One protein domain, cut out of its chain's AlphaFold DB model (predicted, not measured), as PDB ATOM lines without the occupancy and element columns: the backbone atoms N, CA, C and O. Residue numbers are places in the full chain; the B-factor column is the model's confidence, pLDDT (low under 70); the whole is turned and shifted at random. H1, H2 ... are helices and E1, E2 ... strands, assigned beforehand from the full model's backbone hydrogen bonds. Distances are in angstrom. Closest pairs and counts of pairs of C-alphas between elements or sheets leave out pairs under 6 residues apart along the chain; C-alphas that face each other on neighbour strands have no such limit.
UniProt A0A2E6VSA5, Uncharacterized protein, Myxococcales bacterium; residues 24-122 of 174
ATOM      1  N   ILE A  24     283.005 250.395 459.971       79.31
ATOM      2  CA  ILE A  24     283.086 250.388 461.436       79.31
ATOM      3  C   ILE A  24     282.412 249.123 461.982       79.31
ATOM      4  O   ILE A  24     281.392 248.679 461.459       79.31
ATOM      5  N   HIS A  25     282.967 248.573 463.054       81.12
ATOM      6  CA  HIS A  25     282.382 247.573 463.931       81.12
ATOM      7  C   HIS A  25     282.306 248.141 465.354       81.12
ATOM      8  O   HIS A  25     283.265 248.728 465.860       81.12
ATOM      9  N   ILE A  26     281.165 247.943 466.009       83.75
ATOM     10  CA  ILE A  26     280.896 248.301 467.405       83.75
ATOM     11  C   ILE A  26     280.388 247.029 468.094       83.75
ATOM     12  O   ILE A  26     279.564 246.327 467.516       83.75
ATOM     13  N   GLY A  27     280.844 246.705 469.304       83.69
ATOM     14  CA  GLY A  27     280.337 245.549 470.060       83.69
ATOM     15  C   GLY A  27     280.839 245.492 471.503       83.69
ATOM     16  O   GLY A  27     281.595 246.373 471.901       83.69
ATOM     17  N   PRO A  28     280.417 244.505 472.312       81.38
ATOM     18  CA  PRO A  28     280.828 244.389 473.713       81.38
ATOM     19  C   PRO A  28     282.330 244.088 473.871       81.38
ATOM     20  O   PRO A  28     282.938 243.496 472.987       81.38
ATOM     21  N   GLU A  29     282.925 244.433 475.018       70.44
ATOM     22  CA  GLU A  29     284.368 244.245 475.304       70.44
ATOM     23  C   GLU A  29     284.850 242.781 475.166       70.44
ATOM     24  O   GLU A  29     285.992 242.538 474.786       70.44
ATOM     25  N   ASN A  30     283.966 241.801 475.391       66.75
ATOM     26  CA  ASN A  30     284.247 240.367 475.212       66.75
ATOM     27  C   ASN A  30     284.146 239.879 473.747       66.75
ATOM     28  O   ASN A  30     284.378 238.699 473.475       66.75
ATOM     29  N   PHE A  31     283.773 240.742 472.797       65.19
ATOM     30  CA  PHE A  31     283.779 240.407 471.375       65.19
ATOM     31  C   PHE A  31     285.226 240.298 470.884       65.19
ATOM     32  O   PHE A  31     285.965 241.278 470.900       65.19
ATOM     33  N   THR A  32     285.633 239.113 470.426       59.41
ATOM     34  CA  THR A  32     286.972 238.904 469.858       59.41
ATOM     35  C   THR A  32     286.962 239.263 468.363       59.41
ATOM     36  O   THR A  32     286.388 238.494 467.589       59.41
ATOM     37  N   PRO A  33     287.562 240.392 467.931       56.28
ATOM     38  CA  PRO A  33     287.788 240.672 466.510       56.28
ATOM     39  C   PRO A  33     288.770 239.663 465.899       56.28
ATOM     40  O   PRO A  33     289.529 239.003 466.615       56.28
ATOM     41  N   THR A  34     288.784 239.550 464.573       47.59
ATOM     42  CA  THR A  34     289.697 238.654 463.854       47.59
ATOM     43  C   THR A  34     290.993 239.379 463.451       47.59
ATOM     44  O   THR A  34     291.027 240.608 463.446       47.59
ATOM     45  N   PRO A  35     292.099 238.667 463.145       40.12
ATOM     46  CA  PRO A  35     293.413 239.308 462.985       40.12
ATOM     47  C   PRO A  35     293.591 240.218 461.759       40.12
ATOM     48  O   PRO A  35     294.580 240.943 461.717       40.12
ATOM     49  N   ASP A  36     292.679 240.170 460.781       43.59
ATOM     50  CA  ASP A  36     292.674 241.067 459.612       43.59
ATOM     51  C   ASP A  36     291.825 242.344 459.849       43.59
ATOM     52  O   ASP A  36     291.794 243.241 459.003       43.59
ATOM     53  N   ASP A  37     291.137 242.442 460.997       44.03
ATOM     54  CA  ASP A  37     290.409 243.636 461.443       44.03
ATOM     55  C   ASP A  37     291.350 244.636 462.178       44.03
ATOM     56  O   ASP A  37     292.455 244.288 462.585       44.03
ATOM     57  N   ILE A  38     290.838 245.845 462.484       49.41
ATOM     58  CA  ILE A  38     291.326 246.835 463.496       49.41
ATOM     59  C   ILE A  38     292.246 247.999 463.040       49.41
ATOM     60  O   ILE A  38     293.470 247.956 463.103       49.41
ATOM     61  N   GLN A  39     291.603 249.146 462.820       52.53
ATOM     62  CA  GLN A  39     291.747 250.444 463.531       52.53
ATOM     63  C   GLN A  39     290.443 251.220 463.239       52.53
ATOM     64  O   GLN A  39     289.770 250.812 462.302       52.53
ATOM     65  N   VAL A  40     289.948 252.293 463.887       48.66
ATOM     66  CA  VAL A  40     290.270 253.070 465.116       48.66
ATOM     67  C   VAL A  40     290.645 252.244 466.357       48.66
ATOM     68  O   VAL A  40     290.467 251.035 466.391       48.66
ATOM     69  N   GLY A  41     291.019 252.943 467.434       57.19
ATOM     70  CA  GLY A  41     290.514 252.635 468.775       57.19
ATOM     71  C   GLY A  41     290.321 253.907 469.623       57.19
ATOM     72  O   GLY A  41     291.211 254.757 469.657       57.19
ATOM     73  N   ASP A  42     289.186 254.017 470.321       49.44
ATOM     74  CA  ASP A  42     289.006 254.787 471.570       49.44
ATOM     75  C   ASP A  42     288.098 253.955 472.493       49.44
ATOM     76  O   ASP A  42     286.940 253.685 472.178       49.44
ATOM     77  N   HIS A  43     288.640 253.502 473.623       56.50
ATOM     78  CA  HIS A  43     287.944 252.611 474.551       56.50
ATOM     79  C   HIS A  43     287.125 253.410 475.572       56.50
ATOM     80  O   HIS A  43     287.607 253.645 476.687       56.50
ATOM     81  N   LYS A  44     285.898 253.847 475.235       48.84
ATOM     82  CA  LYS A  44     285.001 254.455 476.240       48.84
ATOM     83  C   LYS A  44     283.522 254.577 475.887       48.84
ATOM     84  O   LYS A  44     283.176 255.215 474.897       48.84
ATOM     85  N   LEU A  45     282.680 254.131 476.828       50.06
ATOM     86  CA  LEU A  45     281.551 254.917 477.356       50.06
ATOM     87  C   LEU A  45     280.912 254.359 478.665       50.06
ATOM     88  O   LEU A  45     279.802 254.754 479.000       50.06
ATOM     89  N   ASP A  46     281.463 253.408 479.432       51.53
ATOM     90  CA  ASP A  46     282.854 253.239 479.882       51.53
ATOM     91  C   ASP A  46     283.248 251.745 479.930       51.53
ATOM     92  O   ASP A  46     282.535 250.939 480.527       51.53
ATOM     93  N   ARG A  47     284.397 251.377 479.334       57.56
ATOM     94  CA  ARG A  47     284.926 249.999 479.127       57.56
ATOM     95  C   ARG A  47     284.068 249.038 478.290       57.56
ATOM     96  O   ARG A  47     284.592 248.427 477.374       57.56
ATOM     97  N   ALA A  48     282.766 248.957 478.543       68.62
ATOM     98  CA  ALA A  48     281.905 247.871 478.068       68.62
ATOM     99  C   ALA A  48     281.731 247.737 476.537       68.62
ATOM    100  O   ALA A  48     281.201 246.716 476.099       68.62
ATOM    101  N   LEU A  49     282.148 248.723 475.730       74.81
ATOM    102  CA  LEU A  49     282.120 248.657 474.263       74.81
ATOM    103  C   LEU A  49     283.512 248.803 473.634       74.81
ATOM    104  O   LEU A  49     284.354 249.589 474.073       74.81
ATOM    105  N   LEU A  50     283.669 248.083 472.530       77.88
ATOM    106  CA  LEU A  50     284.831 247.949 471.672       77.88
ATOM    107  C   LEU A  50     284.478 248.496 470.277       77.88
ATOM    108  O   LEU A  50     283.425 248.159 469.728       77.88
ATOM    109  N   ILE A  51     285.322 249.374 469.727       78.50
ATOM    110  CA  ILE A  51     285.050 250.121 468.488       78.50
ATOM    111  C   ILE A  51     286.273 250.074 467.571       78.50
ATOM    112  O   ILE A  51     287.363 250.478 467.975       78.50
ATOM    113  N   TYR A  52     286.055 249.664 466.322       75.56
ATOM    114  CA  TYR A  52     287.052 249.572 465.252       75.56
ATOM    115  C   TYR A  52     286.444 250.095 463.949       75.56
ATOM    116  O   TYR A  52     285.273 249.846 463.714       75.56
ATOM    117  N   GLY A  53     287.177 250.792 463.089       74.81
ATOM    118  CA  GLY A  53     286.690 251.274 461.792       74.81
ATOM    119  C   GLY A  53     287.638 252.236 461.067       74.81
ATOM    120  O   GLY A  53     288.176 253.157 461.683       74.81
ATOM    121  N   GLU A  54     287.817 252.066 459.754       74.56
ATOM    122  CA  GLU A  54     288.672 252.932 458.927       74.56
ATOM    123  C   GLU A  54     287.853 253.879 458.020       74.56
ATOM    124  O   GLU A  54     286.759 253.507 457.569       74.56
ATOM    125  N   PRO A  55     288.360 255.095 457.718       80.38
ATOM    126  CA  PRO A  55     289.638 255.646 458.170       80.38
ATOM    127  C   PRO A  55     289.566 256.250 459.580       80.38
ATOM    128  O   PRO A  55     288.660 257.038 459.879       80.38
ATOM    129  N   ARG A  56     290.550 255.921 460.425       78.81
ATOM    130  CA  ARG A  56     290.630 256.292 461.847       78.81
ATOM    131  C   ARG A  56     290.277 257.754 462.117       78.81
ATOM    132  O   ARG A  56     289.335 258.029 462.860       78.81
ATOM    133  N   THR A  57     290.974 258.696 461.479       79.94
ATOM    134  CA  THR A  57     290.814 260.129 461.787       79.94
ATOM    135  C   THR A  57     289.455 260.701 461.370       79.94
ATOM    136  O   THR A  57     289.074 261.773 461.843       79.94
ATOM    137  N   TRP A  58     288.701 260.024 460.495       85.19
ATOM    138  CA  TRP A  58     287.314 260.379 460.176       85.19
ATOM    139  C   TRP A  58     286.362 259.837 461.243       85.19
ATOM    140  O   TRP A  58     285.543 260.588 461.774       85.19
ATOM    141  N   TRP A  59     286.519 258.570 461.636       85.94
ATOM    142  CA  TRP A  59     285.702 257.965 462.687       85.94
ATOM    143  C   TRP A  59     285.881 258.622 464.051       85.94
ATOM    144  O   TRP A  59     284.882 258.844 464.734       85.94
ATOM    145  N   ASP A  60     287.093 259.069 464.392       81.75
ATOM    146  CA  ASP A  60     287.363 259.899 465.573       81.75
ATOM    147  C   ASP A  60     286.480 261.160 465.646       81.75
ATOM    148  O   ASP A  60     286.203 261.662 466.737       81.75
ATOM    149  N   LYS A  61     286.004 261.669 464.503       85.69
ATOM    150  CA  LYS A  61     285.033 262.770 464.419       85.69
ATOM    151  C   LYS A  61     283.602 262.215 464.488       85.69
ATOM    152  O   LYS A  61     282.793 262.691 465.283       85.69
ATOM    153  N   LYS A  62     283.300 261.174 463.700       88.44
ATOM    154  CA  LYS A  62     281.949 260.599 463.543       88.44
ATOM    155  C   LYS A  62     281.374 259.944 464.799       88.44
ATOM    156  O   LYS A  62     280.203 260.161 465.088       88.44
ATOM    157  N   ILE A  63     282.162 259.221 465.601       85.31
ATOM    158  CA  ILE A  63     281.657 258.587 466.839       85.31
ATOM    159  C   ILE A  63     281.207 259.608 467.900       85.31
ATOM    160  O   ILE A  63     280.445 259.280 468.807       85.31
ATOM    161  N   LYS A  64     281.646 260.867 467.776       83.69
ATOM    162  CA  LYS A  64     281.288 261.962 468.686       83.69
ATOM    163  C   LYS A  64     279.964 262.649 468.292       83.69
ATOM    164  O   LYS A  64     279.409 263.390 469.103       83.69
ATOM    165  N   GLU A  65     279.424 262.377 467.097       86.62
ATOM    166  CA  GLU A  65     278.136 262.912 466.624       86.62
ATOM    167  C   GLU A  65     276.946 262.351 467.443       86.62
ATOM    168  O   GLU A  65     276.966 261.180 467.834       86.62
ATOM    169  N   PRO A  66     275.858 263.120 467.677       85.62
ATOM    170  CA  PRO A  66     274.726 262.663 468.497       85.62
ATOM    171  C   PRO A  66     274.068 261.360 468.013       85.62
ATOM    172  O   PRO A  66     273.642 260.544 468.827       85.62
ATOM    173  N   GLN A  67     274.022 261.142 466.692       86.81
ATOM    174  CA  GLN A  67     273.481 259.919 466.085       86.81
ATOM    175  C   GLN A  67     274.311 258.683 466.463       86.81
ATOM    176  O   GLN A  67     273.753 257.674 466.894       86.81
ATOM    177  N   ALA A  68     275.640 258.790 466.374       88.56
ATOM    178  CA  ALA A  68     276.568 257.735 466.765       88.56
ATOM    179  C   ALA A  68     276.458 257.423 468.261       88.56
ATOM    180  O   ALA A  68     276.347 256.263 468.655       88.56
ATOM    181  N   ARG A  69     276.410 258.465 469.103       85.69
ATOM    182  CA  ARG A  69     276.267 258.313 470.559       85.69
ATOM    183  C   ARG A  69     274.961 257.616 470.945       85.69
ATOM    184  O   ARG A  69     274.981 256.798 471.861       85.69
ATOM    185  N   TYR A  70     273.858 257.873 470.236       87.88
ATOM    186  CA  TYR A  70     272.605 257.136 470.433       87.88
ATOM    187  C   TYR A  70     272.754 255.650 470.070       87.88
ATOM    188  O   TYR A  70     272.433 254.791 470.889       87.88
ATOM    189  N   VAL A  71     273.298 255.344 468.884       89.88
ATOM    190  CA  VAL A  71     273.521 253.957 468.431       89.88
ATOM    191  C   VAL A  71     274.415 253.191 469.413       89.88
ATOM    192  O   VAL A  71     274.045 252.102 469.835       89.88
ATOM    193  N   MET A  72     275.533 253.774 469.852       88.06
ATOM    194  CA  MET A  72     276.427 253.150 470.838       88.06
ATOM    195  C   MET A  72     275.756 252.955 472.206       88.06
ATOM    196  O   MET A  72     275.924 251.905 472.816       88.06
ATOM    197  N   THR A  73     274.953 253.916 472.679       85.88
ATOM    198  CA  THR A  73     274.226 253.778 473.960       85.88
ATOM    199  C   THR A  73     273.229 252.617 473.924       85.88
ATOM    200  O   THR A  73     273.113 251.874 474.896       85.88
ATOM    201  N   GLU A  74     272.524 252.429 472.806       88.31
ATOM    202  CA  GLU A  74     271.612 251.296 472.635       88.31
ATOM    203  C   GLU A  74     272.357 249.964 472.474       88.31
ATOM    204  O   GLU A  74     271.991 248.993 473.127       88.31
ATOM    205  N   LEU A  75     273.425 249.902 471.671       87.12
ATOM    206  CA  LEU A  75     274.230 248.681 471.521       87.12
ATOM    207  C   LEU A  75     274.819 248.217 472.858       87.12
ATOM    208  O   LEU A  75     274.760 247.030 473.167       87.12
ATOM    209  N   TRP A  76     275.285 249.152 473.691       85.31
ATOM    210  CA  TRP A  76     275.676 248.864 475.071       85.31
ATOM    211  C   TRP A  76     274.510 248.308 475.902       85.31
ATOM    212  O   TRP A  76     274.663 247.283 476.562       85.31
ATOM    213  N   ARG A  77     273.333 248.945 475.842       84.88
ATOM    214  CA  ARG A  77     272.140 248.556 476.617       84.88
ATOM    215  C   ARG A  77     271.623 247.147 476.300       84.88
ATOM    216  O   ARG A  77     271.026 246.531 477.179       84.88
ATOM    217  N   HIS A  78     271.834 246.659 475.078       86.44
ATOM    218  CA  HIS A  78     271.429 245.313 474.640       86.44
ATOM    219  C   HIS A  78     272.607 244.325 474.532       86.44
ATOM    220  O   HIS A  78     272.432 243.260 473.948       86.44
ATOM    221  N   GLU A  79     273.796 244.683 475.039       85.88
ATOM    222  CA  GLU A  79     275.052 243.905 474.951       85.88
ATOM    223  C   GLU A  79     275.395 243.420 473.521       85.88
ATOM    224  O   GLU A  79     275.988 242.362 473.310       85.88
ATOM    225  N   ALA A  80     275.015 244.209 472.513       87.12
ATOM    226  CA  ALA A  80     274.973 243.804 471.112       87.12
ATOM    227  C   ALA A  80     276.123 244.378 470.271       87.12
ATOM    228  O   ALA A  80     276.635 245.469 470.534       87.12
ATOM    229  N   SER A  81     276.483 243.666 469.199       84.56
ATOM    230  CA  SER A  81     277.347 244.186 468.137       84.56
ATOM    231  C   SER A  81     276.560 244.849 467.002       84.56
ATOM    232  O   SER A  81     275.334 244.768 466.932       84.56
ATOM    233  N   CYS A  82     277.269 245.565 466.131       85.50
ATOM    234  CA  CYS A  82     276.764 246.138 464.890       85.50
ATOM    235  C   CYS A  82     277.935 246.575 464.001       85.50
ATOM    236  O   CYS A  82     278.822 247.303 464.452       85.50
ATOM    237  N   ALA A  83     277.917 246.172 462.734       83.00
ATOM    238  CA  ALA A  83     278.862 246.607 461.715       83.00
ATOM    239  C   ALA A  83     278.163 247.469 460.654       83.00
ATOM    240  O   ALA A  83     277.035 247.190 460.243       83.00
ATOM    241  N   LEU A  84     278.841 248.522 460.198       83.00
ATOM    242  CA  LEU A  84     278.398 249.390 459.110       83.00
ATOM    243  C   LEU A  84     279.551 249.556 458.118       83.00
ATOM    244  O   LEU A  84     280.640 249.972 458.505       83.00
ATOM    245  N   THR A  85     279.303 249.332 456.831       79.19
ATOM    246  CA  THR A  85     280.222 249.739 455.756       79.19
ATOM    247  C   THR A  85     279.599 250.854 454.922       79.19
ATOM    248  O   THR A  85     278.450 251.258 455.149       79.19
ATOM    249  N   SER A  86     280.314 251.354 453.913       73.00
ATOM    250  CA  SER A  86     279.724 252.284 452.945       73.00
ATOM    251  C   SER A  86     278.523 251.680 452.201       73.00
ATOM    252  O   SER A  86     277.651 252.429 451.763       73.00
ATOM    253  N   SER A  87     278.435 250.349 452.106       73.38
ATOM    254  CA  SER A  87     277.441 249.594 451.334       73.38
ATOM    255  C   SER A  87     276.436 248.792 452.180       73.38
ATOM    256  O   SER A  87     275.244 248.803 451.851       73.38
ATOM    257  N   ALA A  88     276.866 248.178 453.285       77.12
ATOM    258  CA  ALA A  88     276.125 247.183 454.068       77.12
ATOM    259  C   ALA A  88     275.959 247.562 455.554       77.12
ATOM    260  O   ALA A  88     276.577 248.506 456.049       77.12
ATOM    261  N   ILE A  89     275.077 246.839 456.248       82.12
ATOM    262  CA  ILE A  89     274.844 246.903 457.697       82.12
ATOM    263  C   ILE A  89     274.666 245.455 458.160       82.12
ATOM    264  O   ILE A  89     273.803 244.758 457.629       82.12
ATOM    265  N   GLU A  90     275.471 245.002 459.117       80.69
ATOM    266  CA  GLU A  90     275.600 243.583 459.476       80.69
ATOM    267  C   GLU A  90     275.637 243.396 460.999       80.69
ATOM    268  O   GLU A  90     276.082 244.276 461.731       80.69
ATOM    269  N   ASN A  91     275.153 242.252 461.492       80.94
ATOM    270  CA  ASN A  91     275.135 241.857 462.914       80.94
ATOM    271  C   ASN A  91     274.394 242.798 463.899       80.94
ATOM    272  O   ASN A  91     274.336 242.504 465.088       80.94
ATOM    273  N   CYS A  92     273.780 243.886 463.426       85.69
ATOM    274  CA  CYS A  92     273.044 244.854 464.247       85.69
ATOM    275  C   CYS A  92     271.651 244.340 464.680       85.69
ATOM    276  O   CYS A  92     270.948 243.754 463.852       85.69
ATOM    277  N   PRO A  93     271.166 244.653 465.900       90.19
ATOM    278  CA  PRO A  93     269.798 244.346 466.322       90.19
ATOM    279  C   PRO A  93     268.729 244.964 465.412       90.19
ATOM    280  O   PRO A  93     268.787 246.153 465.084       90.19
ATOM    281  N   GLU A  94     267.695 244.188 465.076       91.38
ATOM    282  CA  GLU A  94     266.605 244.604 464.178       91.38
ATOM    283  C   GLU A  94     265.902 245.889 464.655       91.38
ATOM    284  O   GLU A  94     265.667 246.803 463.866       91.38
ATOM    285  N   ALA A  95     265.678 246.024 465.968       90.25
ATOM    286  CA  ALA A  95     265.097 247.221 466.583       90.25
ATOM    287  C   ALA A  95     265.935 248.502 466.379       90.25
ATOM    288  O   ALA A  95     265.391 249.608 466.392       90.25
ATOM    289  N   LEU A  96     267.251 248.374 466.172       91.19
ATOM    290  CA  LEU A  96     268.161 249.498 465.926       91.19
ATOM    291  C   LEU A  96     268.404 249.741 464.433       91.19
ATOM    292  O   LEU A  96     268.766 250.857 464.055       91.19
ATOM    293  N   TYR A  97     268.158 248.746 463.576       91.56
ATOM    294  CA  TYR A  97     268.426 248.804 462.138       91.56
ATOM    295  C   TYR A  97     267.883 250.071 461.437       91.56
ATOM    296  O   TYR A  97     268.634 250.672 460.665       91.56
ATOM    297  N   PRO A  98     266.668 250.594 461.728       92.75
ATOM    298  CA  PRO A  98     266.197 251.852 461.135       92.75
ATOM    299  C   PRO A  98     267.067 253.070 461.492       92.75
ATOM    300  O   PRO A  98     267.289 253.940 460.649       92.75
ATOM    301  N   ARG A  99     267.591 253.130 462.724       91.62
ATOM    302  CA  ARG A  99     268.448 254.224 463.219       91.62
ATOM    303  C   ARG A  99     269.881 254.096 462.716       91.62
ATOM    304  O   ARG A  99     270.448 255.077 462.244       91.62
ATOM    305  N   VAL A 100     270.422 252.878 462.731       91.75
ATOM    306  CA  VAL A 100     271.727 252.538 462.143       91.75
ATOM    307  C   VAL A 100     271.744 252.890 460.649       91.75
ATOM    308  O   VAL A 100     272.672 253.539 460.175       91.75
ATOM    309  N   ARG A 101     270.669 252.572 459.913       93.62
ATOM    310  CA  ARG A 101     270.504 252.915 458.491       93.62
ATOM    311  C   ARG A 101     270.362 254.417 458.237       93.62
ATOM    312  O   ARG A 101     270.899 254.911 457.247       93.62
ATOM    313  N   GLN A 102     269.685 255.152 459.123       93.31
ATOM    314  CA  GLN A 102     269.627 256.617 459.062       93.31
ATOM    315  C   GLN A 102     271.030 257.231 459.221       93.31
ATOM    316  O   GLN A 102     271.419 258.078 458.418       93.31
ATOM    317  N   TRP A 103     271.814 256.755 460.192       92.81
ATOM    318  CA  TRP A 103     273.195 257.201 460.405       92.81
ATOM    319  C   TRP A 103     274.108 256.826 459.222       92.81
ATOM    320  O   TRP A 103     274.809 257.692 458.702       92.81
ATOM    321  N   GLN A 104     274.016 255.596 458.695       90.25
ATOM    322  CA  GLN A 104     274.738 255.174 457.484       90.25
ATOM    323  C   GLN A 104     274.458 256.102 456.287       90.25
ATOM    324  O   GLN A 104     275.370 256.430 455.530       90.25
ATOM    325  N   TYR A 105     273.216 256.566 456.116       91.44
ATOM    326  CA  TYR A 105     272.863 257.517 455.060       91.44
ATOM    327  C   TYR A 105     273.540 258.888 455.258       91.44
ATOM    328  O   TYR A 105     274.115 259.426 454.311       91.44
ATOM    329  N   THR A 106     273.568 259.422 456.484       90.19
ATOM    330  CA  THR A 106     274.304 260.659 456.816       90.19
ATOM    331  C   THR A 106     275.820 260.512 456.605       90.19
ATOM    332  O   THR A 106     276.464 261.422 456.072       90.19
ATOM    333  N   LEU A 107     276.390 259.350 456.934       87.44
ATOM    334  CA  LEU A 107     277.796 259.020 456.680       87.44
ATOM    335  C   LEU A 107     278.109 258.946 455.174       87.44
ATOM    336  O   LEU A 107     279.102 259.518 454.728       87.44
ATOM    337  N   ARG A 108     277.227 258.344 454.358       85.25
ATOM    338  CA  ARG A 108     277.325 258.353 452.880       85.25
ATOM    339  C   ARG A 108     277.254 259.762 452.282       85.25
ATOM    340  O   ARG A 108     277.836 259.985 451.226       85.25
ATOM    341  N   GLY A 109     276.562 260.694 452.940       85.31
ATOM    342  CA  GLY A 109     276.516 262.110 452.558       85.31
ATOM    343  C   GLY A 109     277.755 262.921 452.963       85.31
ATOM    344  O   GLY A 109     277.966 264.007 452.431       85.31
ATOM    345  N   THR A 110     278.588 262.408 453.876       87.31
ATOM    346  CA  THR A 110     279.822 263.065 454.351       87.31
ATOM    347  C   THR A 110     281.015 262.094 454.393       87.31
ATOM    348  O   THR A 110     281.653 261.958 455.442       87.31
ATOM    349  N   PRO A 111     281.314 261.388 453.279       86.25
ATOM    350  CA  PRO A 111     282.303 260.313 453.247       86.25
ATOM    351  C   PRO A 111     283.719 260.831 453.554       86.25
ATOM    352  O   PRO A 111     283.995 262.015 453.343       86.25
ATOM    353  N   PRO A 112     284.634 259.961 454.017       82.88
ATOM    354  CA  PRO A 112     286.003 260.355 454.311       82.88
ATOM    355  C   PRO A 112     286.721 260.851 453.058       82.88
ATOM    356  O   PRO A 112     286.608 260.274 451.972       82.88
ATOM    357  N   THR A 113     287.503 261.912 453.219       85.75
ATOM    358  CA  THR A 113     288.361 262.427 452.155       85.75
ATOM    359  C   THR A 113     289.601 261.548 451.999       85.75
ATOM    360  O   THR A 113     289.984 260.823 452.917       85.75
ATOM    361  N   ARG A 114     290.297 261.652 450.857       80.44
ATOM    362  CA  ARG A 114     291.628 261.038 450.680       80.44
ATOM    363  C   ARG A 114     292.580 261.415 451.827       80.44
ATOM    364  O   ARG A 114     293.339 260.566 452.277       80.44
ATOM    365  N   ARG A 115     292.486 262.650 452.328       81.62
ATOM    366  CA  ARG A 115     293.294 263.116 453.450       81.62
ATOM    367  C   ARG A 115     292.958 262.394 454.756       81.62
ATOM    368  O   ARG A 115     293.883 262.053 455.469       81.62
ATOM    369  N   ASP A 116     291.689 262.114 455.066       81.88
ATOM    370  CA  ASP A 116     291.359 261.357 456.286       81.88
ATOM    371  C   ASP A 116     291.985 259.947 456.259       81.88
ATOM    372  O   ASP A 116     292.417 259.448 457.295       81.88
ATOM    373  N   TRP A 117     292.087 259.323 455.077       79.62
ATOM    374  CA  TRP A 117     292.817 258.065 454.872       79.62
ATOM    375  C   TRP A 117     294.338 258.233 455.042       79.62
ATOM    376  O   TRP A 117     294.952 257.456 455.771       79.62
ATOM    377  N   GLU A 118     294.949 259.248 454.421       79.44
ATOM    378  CA  GLU A 118     296.398 259.516 454.523       79.44
ATOM    379  C   GLU A 118     296.820 259.900 455.953       79.44
ATOM    380  O   GLU A 118     297.779 259.337 456.477       79.44
ATOM    381  N   ASP A 119     296.049 260.760 456.627       80.38
ATOM    382  CA  ASP A 119     296.220 261.135 458.039       80.38
ATOM    383  C   ASP A 119     295.975 259.929 458.991       80.38
ATOM    384  O   ASP A 119     296.373 259.976 460.154       80.38
ATOM    385  N   SER A 120     295.356 258.837 458.510       71.19
ATOM    386  CA  SER A 120     295.218 257.550 459.227       71.19
ATOM    387  C   SER A 120     296.321 256.531 458.883       71.19
ATOM    388  O   SER A 120     296.293 255.410 459.381       71.19
ATOM    389  N   GLY A 121     297.296 256.896 458.040       72.31
ATOM    390  CA  GLY A 121     298.409 256.029 457.630       72.31
ATOM    391  C   GLY A 121     298.128 255.111 456.433       72.31
ATOM    392  O   GLY A 121     298.948 254.247 456.124       72.31
ATOM    393  N   PHE A 122     297.002 255.273 455.727       68.56
ATOM    394  CA  PHE A 122     296.682 254.446 454.560       68.56
ATOM    395  C   PHE A 122     297.517 254.855 453.337       68.56
ATOM    396  O   PHE A 122     297.250 255.865 452.684       68.56
TER     397      PHE A 122
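Overview. This is residues 24 to 122 of the 174 residues of an uncharacterized protein of Myxococcales bacterium (UniProt A0A2E6VSA5). A small antiparallel sheet of three short strands has H2 packed over one of its faces and H3, the longest helix, running past its E3 edge, beside H2. H1 and the small helix H4 make a separate pair of short helices, with H4 the named element farthest from the middle, while residues 29 to 48 loop out on the E2 side of the sheet. The printed part has 99 residues, with four named helices and three named strands in the order E1, E2, H1, H2, E3, H3, H4, and the sheet order is E2, E1, E3. The class is mixed, helices and strands, and the whole is compact, with a radius of gyration of the C-alphas of 12.7 A and spans of 35 by 28 by 22 A.

Arrangement. In the sheet, E1, residues 24 to 28, is the inner strand between E2, residues 49 to 52, and E3, residues 82 to 85. E1 and E2 form a hairpin, antiparallel at 159 degrees, with N 25 and O 52 within hydrogen-bond range at 2.7 A. E1 and E3 are antiparallel at 174 degrees, with N 82 and O 26 at 2.8 A. H2, residues 66 to 77, is on the sheet at a height of 9.9 A over it, over E1, and runs along the strands, at 17 degrees to E1 on the local plane; the closest C-alphas of E1 and H2 are those of Pro 28 and Trp 76, 7.0 A apart. H3, residues 97 to 109, only grazes the sheet, and its closest C-alphas to E3 are those of Gln 104 and Leu 84, 7.0 A apart. H2, with residues 67 to 71 alone, touches H3, with residues 99 to 103 alone, at a shallow tilt of 32 degrees, opposite ways; the closest C-alphas, Gln 67 and Trp 103, are 6.3 A apart. H1, residues 56 to 62, touches H4, residues 114 to 118, with the C-alphas of Thr 57 and Asp 116 closest at 5.7 A. H1 is only just not on the sheet, with 4 pairs of C-alphas within 10 A. E2, H1 with H2, and E3 form a split strand-helix-strand unit, two strands running the same way with E1 between them, and its crossover is left-handed. In H2, H3 and H4 every O i to N i+4 pair is within hydrogen-bond range; in H1, 2 of 3 are.

Along the chain. E1 begins at C-alpha 24 (283.086, 250.388, 461.436) and is 13.8 A long; E2 is 10.3 A and E3 10.4 A. H3 is 18.3 A long, H2 16.5 A, H1 9.8 A and H4 6.3 A. H3 begins at C-alpha 97 (268.426, 248.804, 462.138), and H4 ends at C-alpha 118 (296.398, 259.516, 454.523).

Size, cuts and confidence. The C-alphas farthest apart, of Ala 95 and Glu 118, are 35.7 A apart. The printed part has no cut. The links E1 to E2, 20 residues, and E3 to H3, 11 residues, are long; in the latter, residues 89 to 90 pair antiparallel with residues 83 to 84 of E3. The mean pLDDT of the printed part is 78.0, and residues 30 to 48 and residue 122 are under 70.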